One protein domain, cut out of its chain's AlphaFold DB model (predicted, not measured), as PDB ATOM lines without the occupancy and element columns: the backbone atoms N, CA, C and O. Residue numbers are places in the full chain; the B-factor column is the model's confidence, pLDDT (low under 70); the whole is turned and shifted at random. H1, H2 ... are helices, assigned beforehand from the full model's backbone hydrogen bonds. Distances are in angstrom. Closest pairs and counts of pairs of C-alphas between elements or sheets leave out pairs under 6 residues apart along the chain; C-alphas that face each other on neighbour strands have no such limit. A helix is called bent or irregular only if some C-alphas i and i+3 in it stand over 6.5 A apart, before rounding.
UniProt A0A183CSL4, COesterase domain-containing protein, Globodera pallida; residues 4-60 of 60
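This is residues 4 to 60 of the 60 residues of the protein "COesterase domain-containing protein" of Globodera pallida (UniProt A0A183CSL4). One long, kinked helix, H1, makes much of the long axis; before it residues 4 to 20 loop out and back, with residues 11 to 16 sticking out, and after it residues 41 to 53 fold back to a short helix, H2, off to one side of H1. The printed part has 57 residues with two named helices, H1 then H2, and no named strand. The class is all helix, though under half of the residues, 26 of the 57, are in named elements. It is only just loose, close to extended, with a radius of gyration of the C-alphas of 15.1 A and an elongated outline of 48 by 27 by 15 A.

Start at C-alpha 4, at (6.967, 16.538, 165.862), and go through residues 4 to 20, which hold no named element. Find C-alpha 21 at (8.238, 23.529, 163.739); from there H1, residues 21 to 40, runs 28.3 A to C-alpha 40. Near residue 34 you meet a kink of 34 degrees, and H1 is irregular, but only just: C-alphas 35 and 38 are 6.8 A apart. H2, residues 54 to 59, ends at C-alpha 59, at (16.262, 31.224, 174.289).

Look at Leu 23 and Leu 58: their C-alphas, the closest of H1 and H2, are 7.5 A apart. The two helices are close but not clearly touching. They run the same way at a steep tilt of 58 degrees. In H2 every O i to N i+4 pair is within hydrogen-bond range; in H1, 13 of 16 are.

The C-alphas farthest apart, those of Pro 12 and Gly 41, are 48.2 A apart. The link from H1 to H2, 13 residues, is long. Residues 52 to 57, of which 54 to 57 belong to H2, stand free. The printed part has no cut and ends at Thr 60, the chain's last residue. Its mean pLDDT is 85.8; look for the model's low values, under 70, at residues 9 to 18.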
ATOM      1  N   TYR A   4       8.044  15.573 166.131       84.31
ATOM      2  CA  TYR A   4       6.967  16.538 165.862       84.31
ATOM      3  C   TYR A   4       7.404  18.008 165.811       84.31
ATOM      4  O   TYR A   4       6.798  18.795 165.098       84.31
ATOM      5  N   GLY A   5       8.442  18.385 166.559       84.81
ATOM      6  CA  GLY A   5       8.945  19.762 166.575       84.81
ATOM      7  C   GLY A   5      10.176  19.964 165.697       84.81
ATOM      8  O   GLY A   5      10.482  21.089 165.317       84.81
ATOM      9  N   PHE A   6      10.901  18.888 165.390       87.56
ATOM     10  CA  PHE A   6      12.251  18.975 164.833       87.56
ATOM     11  C   PHE A   6      12.488  18.058 163.632       87.56
ATOM     12  O   PHE A   6      13.603  18.015 163.117       87.56
ATOM     13  N   LEU A   7      11.474  17.331 163.152       85.94
ATOM     14  CA  LEU A   7      11.603  16.583 161.906       85.94
ATOM     15  C   LEU A   7      11.770  17.559 160.749       85.94
ATOM     16  O   LEU A   7      10.909  18.396 160.499       85.94
ATOM     17  N   GLY A   8      12.875  17.417 160.031       75.62
ATOM     18  CA  GLY A   8      13.118  18.135 158.794       75.62
ATOM     19  C   GLY A   8      13.544  17.168 157.703       75.62
ATOM     20  O   GLY A   8      14.539  16.463 157.869       75.62
ATOM     21  N   ARG A   9      12.798  17.159 156.596       68.94
ATOM     22  CA  ARG A   9      13.260  16.846 155.236       68.94
ATOM     23  C   ARG A   9      12.126  17.049 154.248       68.94
ATOM     24  O   ARG A   9      10.990  16.677 154.523       68.94
ATOM     25  N   CYS A  10      12.490  17.624 153.108       67.00
ATOM     26  CA  CYS A  10      11.556  18.031 152.081       67.00
ATOM     27  C   CYS A  10      11.566  17.164 150.838       67.00
ATOM     28  O   CYS A  10      12.629  16.837 150.322       67.00
ATOM     29  N   GLU A  11      10.367  16.864 150.346       67.75
ATOM     30  CA  GLU A  11      10.118  16.106 149.125       67.75
ATOM     31  C   GLU A  11      10.301  16.966 147.862       67.75
ATOM     32  O   GLU A  11      10.147  18.189 147.932       67.75
ATOM     33  N   PRO A  12      10.596  16.352 146.699       65.38
ATOM     34  CA  PRO A  12      10.957  17.068 145.468       65.38
ATOM     35  C   PRO A  12       9.903  18.062 144.949       65.38
ATOM     36  O   PRO A  12      10.235  18.956 144.180       65.38
ATOM     37  N   GLU A  13       8.648  17.921 145.373       67.88
ATOM     38  CA  GLU A  13       7.500  18.728 144.936       67.88
ATOM     39  C   GLU A  13       6.953  19.652 146.045       67.88
ATOM     40  O   GLU A  13       5.952  20.348 145.857       67.88
ATOM     41  N   ALA A  14       7.558  19.658 147.234       63.19
ATOM     42  CA  ALA A  14       6.899  20.196 148.417       63.19
ATOM     43  C   ALA A  14       6.927  21.736 148.520       63.19
ATOM     44  O   ALA A  14       7.949  22.386 148.311       63.19
ATOM     45  N   ARG A  15       5.796  22.332 148.939       63.81
ATOM     46  CA  ARG A  15       5.638  23.788 149.159       63.81
ATOM     47  C   ARG A  15       6.162  24.267 150.526       63.81
ATOM     48  O   ARG A  15       6.402  25.458 150.699       63.81
ATOM     49  N   SER A  16       6.328  23.355 151.487       58.38
ATOM     50  CA  SER A  16       7.158  23.506 152.690       58.38
ATOM     51  C   SER A  16       7.284  22.158 153.404       58.38
ATOM     52  O   SER A  16       6.338  21.378 153.449       58.38
ATOM     53  N   CYS A  17       8.439  21.929 154.008       67.38
ATOM     54  CA  CYS A  17       8.780  20.811 154.901       67.38
ATOM     55  C   CYS A  17       9.987  21.298 155.700       67.38
ATOM     56  O   CYS A  17      11.099  20.759 155.709       67.38
ATOM     57  N   ALA A  18       9.744  22.464 156.285       67.56
ATOM     58  CA  ALA A  18      10.669  23.133 157.151       67.56
ATOM     59  C   ALA A  18      10.755  22.327 158.447       67.56
ATOM     60  O   ALA A  18       9.742  22.017 159.072       67.56
ATOM     61  N   GLY A  19      11.983  21.982 158.829       80.88
ATOM     62  CA  GLY A  19      12.262  21.540 160.187       80.88
ATOM     63  C   GLY A  19      12.024  22.669 161.189       80.88
ATOM     64  O   GLY A  19      11.741  23.807 160.820       80.88
ATOM     65  N   ASN A  20      12.192  22.358 162.473       86.44
ATOM     66  CA  ASN A  20      12.068  23.325 163.570       86.44
ATOM     67  C   ASN A  20      10.664  23.941 163.713       86.44
ATOM     68  O   ASN A  20      10.520  25.085 164.152       86.44
ATOM     69  N   ALA A  21       9.617  23.171 163.406       87.94
ATOM     70  CA  ALA A  21       8.238  23.529 163.739       87.94
ATOM     71  C   ALA A  21       8.091  23.915 165.225       87.94
ATOM     72  O   ALA A  21       7.440  24.903 165.539       87.94
ATOM     73  N   GLY A  22       8.821  23.247 166.122       88.12
ATOM     74  CA  GLY A  22       8.836  23.573 167.547       88.12
ATOM     75  C   GLY A  22       9.378  24.974 167.864       88.12
ATOM     76  O   GLY A  22       8.884  25.613 168.784       88.12
ATOM     77  N   LEU A  23      10.343  25.500 167.095       90.50
ATOM     78  CA  LEU A  23      10.745  26.911 167.227       90.50
ATOM     79  C   LEU A  23       9.675  27.848 166.663       90.50
ATOM     80  O   LEU A  23       9.447  28.925 167.207       90.50
ATOM     81  N   SER A  24       9.025  27.449 165.570       90.44
ATOM     82  CA  SER A  24       7.957  28.251 164.966       90.44
ATOM     83  C   SER A  24       6.774  28.404 165.926       90.44
ATOM     84  O   SER A  24       6.222  29.499 166.039       90.44
ATOM     85  N   ASP A  25       6.465  27.355 166.686       92.31
ATOM     86  CA  ASP A  25       5.468  27.382 167.755       92.31
ATOM     87  C   ASP A  25       5.860  28.356 168.871       92.31
ATOM     88  O   ASP A  25       5.028  29.146 169.315       92.31
ATOM     89  N   LEU A  26       7.134  28.374 169.287       93.25
ATOM     90  CA  LEU A  26       7.625  29.339 170.278       93.25
ATOM     91  C   LEU A  26       7.482  30.782 169.777       93.25
ATOM     92  O   LEU A  26       6.989  31.644 170.504       93.25
ATOM     93  N   VAL A  27       7.835  31.052 168.520       93.00
ATOM     94  CA  VAL A  27       7.668  32.384 167.916       93.00
ATOM     95  C   VAL A  27       6.190  32.782 167.839       93.00
ATOM     96  O   VAL A  27       5.845  33.932 168.120       93.00
ATOM     97  N   ALA A  28       5.306  31.856 167.466       94.44
ATOM     98  CA  ALA A  28       3.868  32.105 167.425       94.44
ATOM     99  C   ALA A  28       3.306  32.390 168.826       94.44
ATOM    100  O   ALA A  28       2.539  33.340 168.996       94.44
ATOM    101  N   ALA A  29       3.746  31.630 169.831       93.81
ATOM    102  CA  ALA A  29       3.367  31.832 171.223       93.81
ATOM    103  C   ALA A  29       3.810  33.208 171.738       93.81
ATOM    104  O   ALA A  29       3.010  33.898 172.363       93.81
ATOM    105  N   LEU A  30       5.028  33.659 171.422       93.12
ATOM    106  CA  LEU A  30       5.501  34.992 171.815       93.12
ATOM    107  C   LEU A  30       4.709  36.115 171.142       93.12
ATOM    108  O   LEU A  30       4.326  37.072 171.807       93.12
ATOM    109  N   LYS A  31       4.380  35.981 169.853       93.94
ATOM    110  CA  LYS A  31       3.518  36.952 169.153       93.94
ATOM    111  C   LYS A  31       2.122  37.015 169.765       93.94
ATOM    112  O   LYS A  31       1.568  38.098 169.939       93.94
ATOM    113  N   MET A  32       1.554  35.858 170.097       94.44
ATOM    114  CA  MET A  32       0.274  35.781 170.794       94.44
ATOM    115  C   MET A  32       0.365  36.441 172.174       94.44
ATOM    116  O   MET A  32      -0.516  37.219 172.533       94.44
ATOM    117  N   LEU A  33       1.446  36.184 172.912       93.31
ATOM    118  CA  LEU A  33       1.700  36.780 174.219       93.31
ATOM    119  C   LEU A  33       1.756  38.309 174.120       93.31
ATOM    120  O   LEU A  33       1.040  38.976 174.856       93.31
ATOM    121  N   SER A  34       2.505  38.874 173.169       90.56
ATOM    122  CA  SER A  34       2.587  40.330 172.966       90.56
ATOM    123  C   SER A  34       1.224  40.988 172.720       90.56
ATOM    124  O   SER A  34       1.018  42.124 173.139       90.56
ATOM    125  N   ASN A  35       0.271  40.279 172.107       93.12
ATOM    126  CA  ASN A  35      -1.095  40.779 171.917       93.12
ATOM    127  C   ASN A  35      -1.956  40.682 173.190       93.12
ATOM    128  O   ASN A  35      -2.911  41.440 173.346       93.12
ATOM    129  N   LEU A  36      -1.637  39.752 174.094       93.00
ATOM    130  CA  LEU A  36      -2.379  39.508 175.332       93.00
ATOM    131  C   LEU A  36      -1.852  40.328 176.512       93.00
ATOM    132  O   LEU A  36      -2.655  40.790 177.322       93.00
ATOM    133  N   LEU A  37      -0.538  40.545 176.612       92.06
ATOM    134  CA  LEU A  37       0.105  41.254 177.727       92.06
ATOM    135  C   LEU A  37      -0.540  42.610 178.080       92.06
ATOM    136  O   LEU A  37      -0.750  42.840 179.275       92.06
ATOM    137  N   PRO A  38      -0.961  43.461 177.115       92.12
ATOM    138  CA  PRO A  38      -1.623  44.726 177.436       92.12
ATOM    139  C   PRO A  38      -2.912  44.559 178.252       92.12
ATOM    140  O   PRO A  38      -3.219  45.401 179.093       92.12
ATOM    141  N   SER A  39      -3.653  43.461 178.058       93.19
ATOM    142  CA  SER A  39      -4.888  43.183 178.815       93.19
ATOM    143  C   SER A  39      -4.635  42.788 180.273       93.19
ATOM    144  O   SER A  39      -5.510  42.955 181.118       93.19
ATOM    145  N   PHE A  40      -3.421  42.328 180.578       92.12
ATOM    146  CA  PHE A  40      -2.968  42.013 181.933       92.12
ATOM    147  C   PHE A  40      -2.194  43.175 182.581       92.12
ATOM    148  O   PHE A  40      -1.675  43.018 183.684       92.12
ATOM    149  N   GLY A  41      -2.103  44.334 181.915       90.75
ATOM    150  CA  GLY A  41      -1.354  45.496 182.402       90.75
ATOM    151  C   GLY A  41       0.169  45.347 182.309       90.75
ATOM    152  O   GLY A  41       0.892  46.089 182.969       90.75
ATOM    153  N   ALA A  42       0.657  44.392 181.515       91.25
ATOM    154  CA  ALA A  42       2.080  44.183 181.272       91.25
ATOM    155  C   ALA A  42       2.541  44.904 179.995       91.25
ATOM    156  O   ALA A  42       1.782  45.035 179.034       91.25
ATOM    157  N   ASP A  43       3.802  45.342 179.973       92.19
ATOM    158  CA  ASP A  43       4.416  45.965 178.796       92.19
ATOM    159  C   ASP A  43       4.898  44.885 177.807       92.19
ATOM    160  O   ASP A  43       5.814  44.123 178.136       92.19
ATOM    161  N   PRO A  44       4.335  44.807 176.586       90.06
ATOM    162  CA  PRO A  44       4.756  43.836 175.579       90.06
ATOM    163  C   PRO A  44       6.192  44.043 175.072       90.06
ATOM    164  O   PRO A  44       6.730  43.132 174.443       90.06
ATOM    165  N   ASN A  45       6.822  45.193 175.345       90.44
ATOM    166  CA  ASN A  45       8.224  45.459 175.002       90.44
ATOM    167  C   ASN A  45       9.210  45.022 176.097       90.44
ATOM    168  O   ASN A  45      10.416  44.996 175.858       90.44
ATOM    169  N   SER A  46       8.714  44.672 177.285       91.75
ATOM    170  CA  SER A  46       9.525  44.293 178.444       91.75
ATOM    171  C   SER A  46       9.299  42.822 178.801       91.75
ATOM    172  O   SER A  46       8.787  42.472 179.865       91.75
ATOM    173  N   VAL A  47       9.655  41.932 177.870       90.69
ATOM    174  CA  VAL A  47       9.523  40.477 178.036       90.69
ATOM    175  C   VAL A  47      10.900  39.859 178.253       90.69
ATOM    176  O   VAL A  47      11.794  40.014 177.427       90.69
ATOM    177  N   THR A  48      11.066  39.129 179.358       92.62
ATOM    178  CA  THR A  48      12.282  38.350 179.642       92.62
ATOM    179  C   THR A  48      11.998  36.868 179.445       92.62
ATOM    180  O   THR A  48      11.096  36.319 180.076       92.62
ATOM    181  N   LEU A  49      12.776  36.217 178.580       92.25
ATOM    182  CA  LEU A  49      12.714  34.772 178.372       92.25
ATOM    183  C   LEU A  49      13.747  34.077 179.254       92.25
ATOM    184  O   LEU A  49      14.897  34.501 179.334       92.25
ATOM    185  N   LEU A  50      13.331  32.997 179.906       94.00
ATOM    186  CA  LEU A  50      14.189  32.145 180.722       94.00
ATOM    187  C   LEU A  50      14.028  30.703 180.249       94.00
ATOM    188  O   LEU A  50      12.916  30.257 179.965       94.00
ATOM    189  N   GLY A  51      15.138  29.978 180.175       93.06
ATOM    190  CA  GLY A  51      15.170  28.592 179.731       93.06
ATOM    191  C   GLY A  51      16.126  27.755 180.574       93.06
ATOM    192  O   GLY A  51      17.085  28.276 181.137       93.06
ATOM    193  N   TRP A  52      15.863  26.449 180.655       94.31
ATOM    194  CA  TRP A  52      16.706  25.468 181.344       94.31
ATOM    195  C   TRP A  52      17.078  24.327 180.392       94.31
ATOM    196  O   TRP A  52      16.223  23.858 179.642       94.31
ATOM    197  N   GLU A  53      18.345  23.895 180.403       93.44
ATOM    198  CA  GLU A  53      18.919  22.919 179.456       93.44
ATOM    199  C   GLU A  53      18.540  23.206 177.989       93.44
ATOM    200  O   GLU A  53      18.918  24.234 177.431       93.44
ATOM    201  N   SER A  54      17.761  22.319 177.359       88.44
ATOM    202  CA  SER A  54      17.264  22.482 175.992       88.44
ATOM    203  C   SER A  54      16.417  23.743 175.832       88.44
ATOM    204  O   SER A  54      16.459  24.366 174.781       88.44
ATOM    205  N   GLY A  55      15.720  24.178 176.885       86.62
ATOM    206  CA  GLY A  55      15.021  25.456 176.911       86.62
ATOM    207  C   GLY A  55      15.971  26.651 176.877       86.62
ATOM    208  O   GLY A  55      15.648  27.641 176.240       86.62
ATOM    209  N   ALA A  56      17.151  26.569 177.505       91.75
ATOM    210  CA  ALA A  56      18.147  27.642 177.427       91.75
ATOM    211  C   ALA A  56      18.701  27.768 176.002       91.75
ATOM    212  O   ALA A  56      18.808  28.875 175.486       91.75
ATOM    213  N   ALA A  57      18.944  26.631 175.341       89.75
ATOM    214  CA  ALA A  57      19.364  26.595 173.940       89.75
ATOM    215  C   ALA A  57      18.304  27.148 172.966       89.75
ATOM    216  O   ALA A  57      18.646  27.525 171.853       89.75
ATOM    217  N   LEU A  58      17.029  27.184 173.368       88.38
ATOM    218  CA  LEU A  58      15.929  27.762 172.587       88.38
ATOM    219  C   LEU A  58      15.719  29.262 172.856       88.38
ATOM    220  O   LEU A  58      14.964  29.902 172.128       88.38
ATOM    221  N   VAL A  59      16.334  29.802 173.914       88.06
ATOM    222  CA  VAL A  59      16.262  31.224 174.289       88.06
ATOM    223  C   VAL A  59      17.402  32.038 173.661       88.06
ATOM    224  O   VAL A  59      17.213  33.224 173.402       88.06
ATOM    225  N   THR A  60      18.560  31.415 173.430       73.62
ATOM    226  CA  THR A  60      19.716  31.978 172.697       73.62
ATOM    227  C   THR A  60      19.525  31.967 171.192       73.62
ATOM    228  O   THR A  60      19.893  32.980 170.560       73.62
TER     229      THR A  60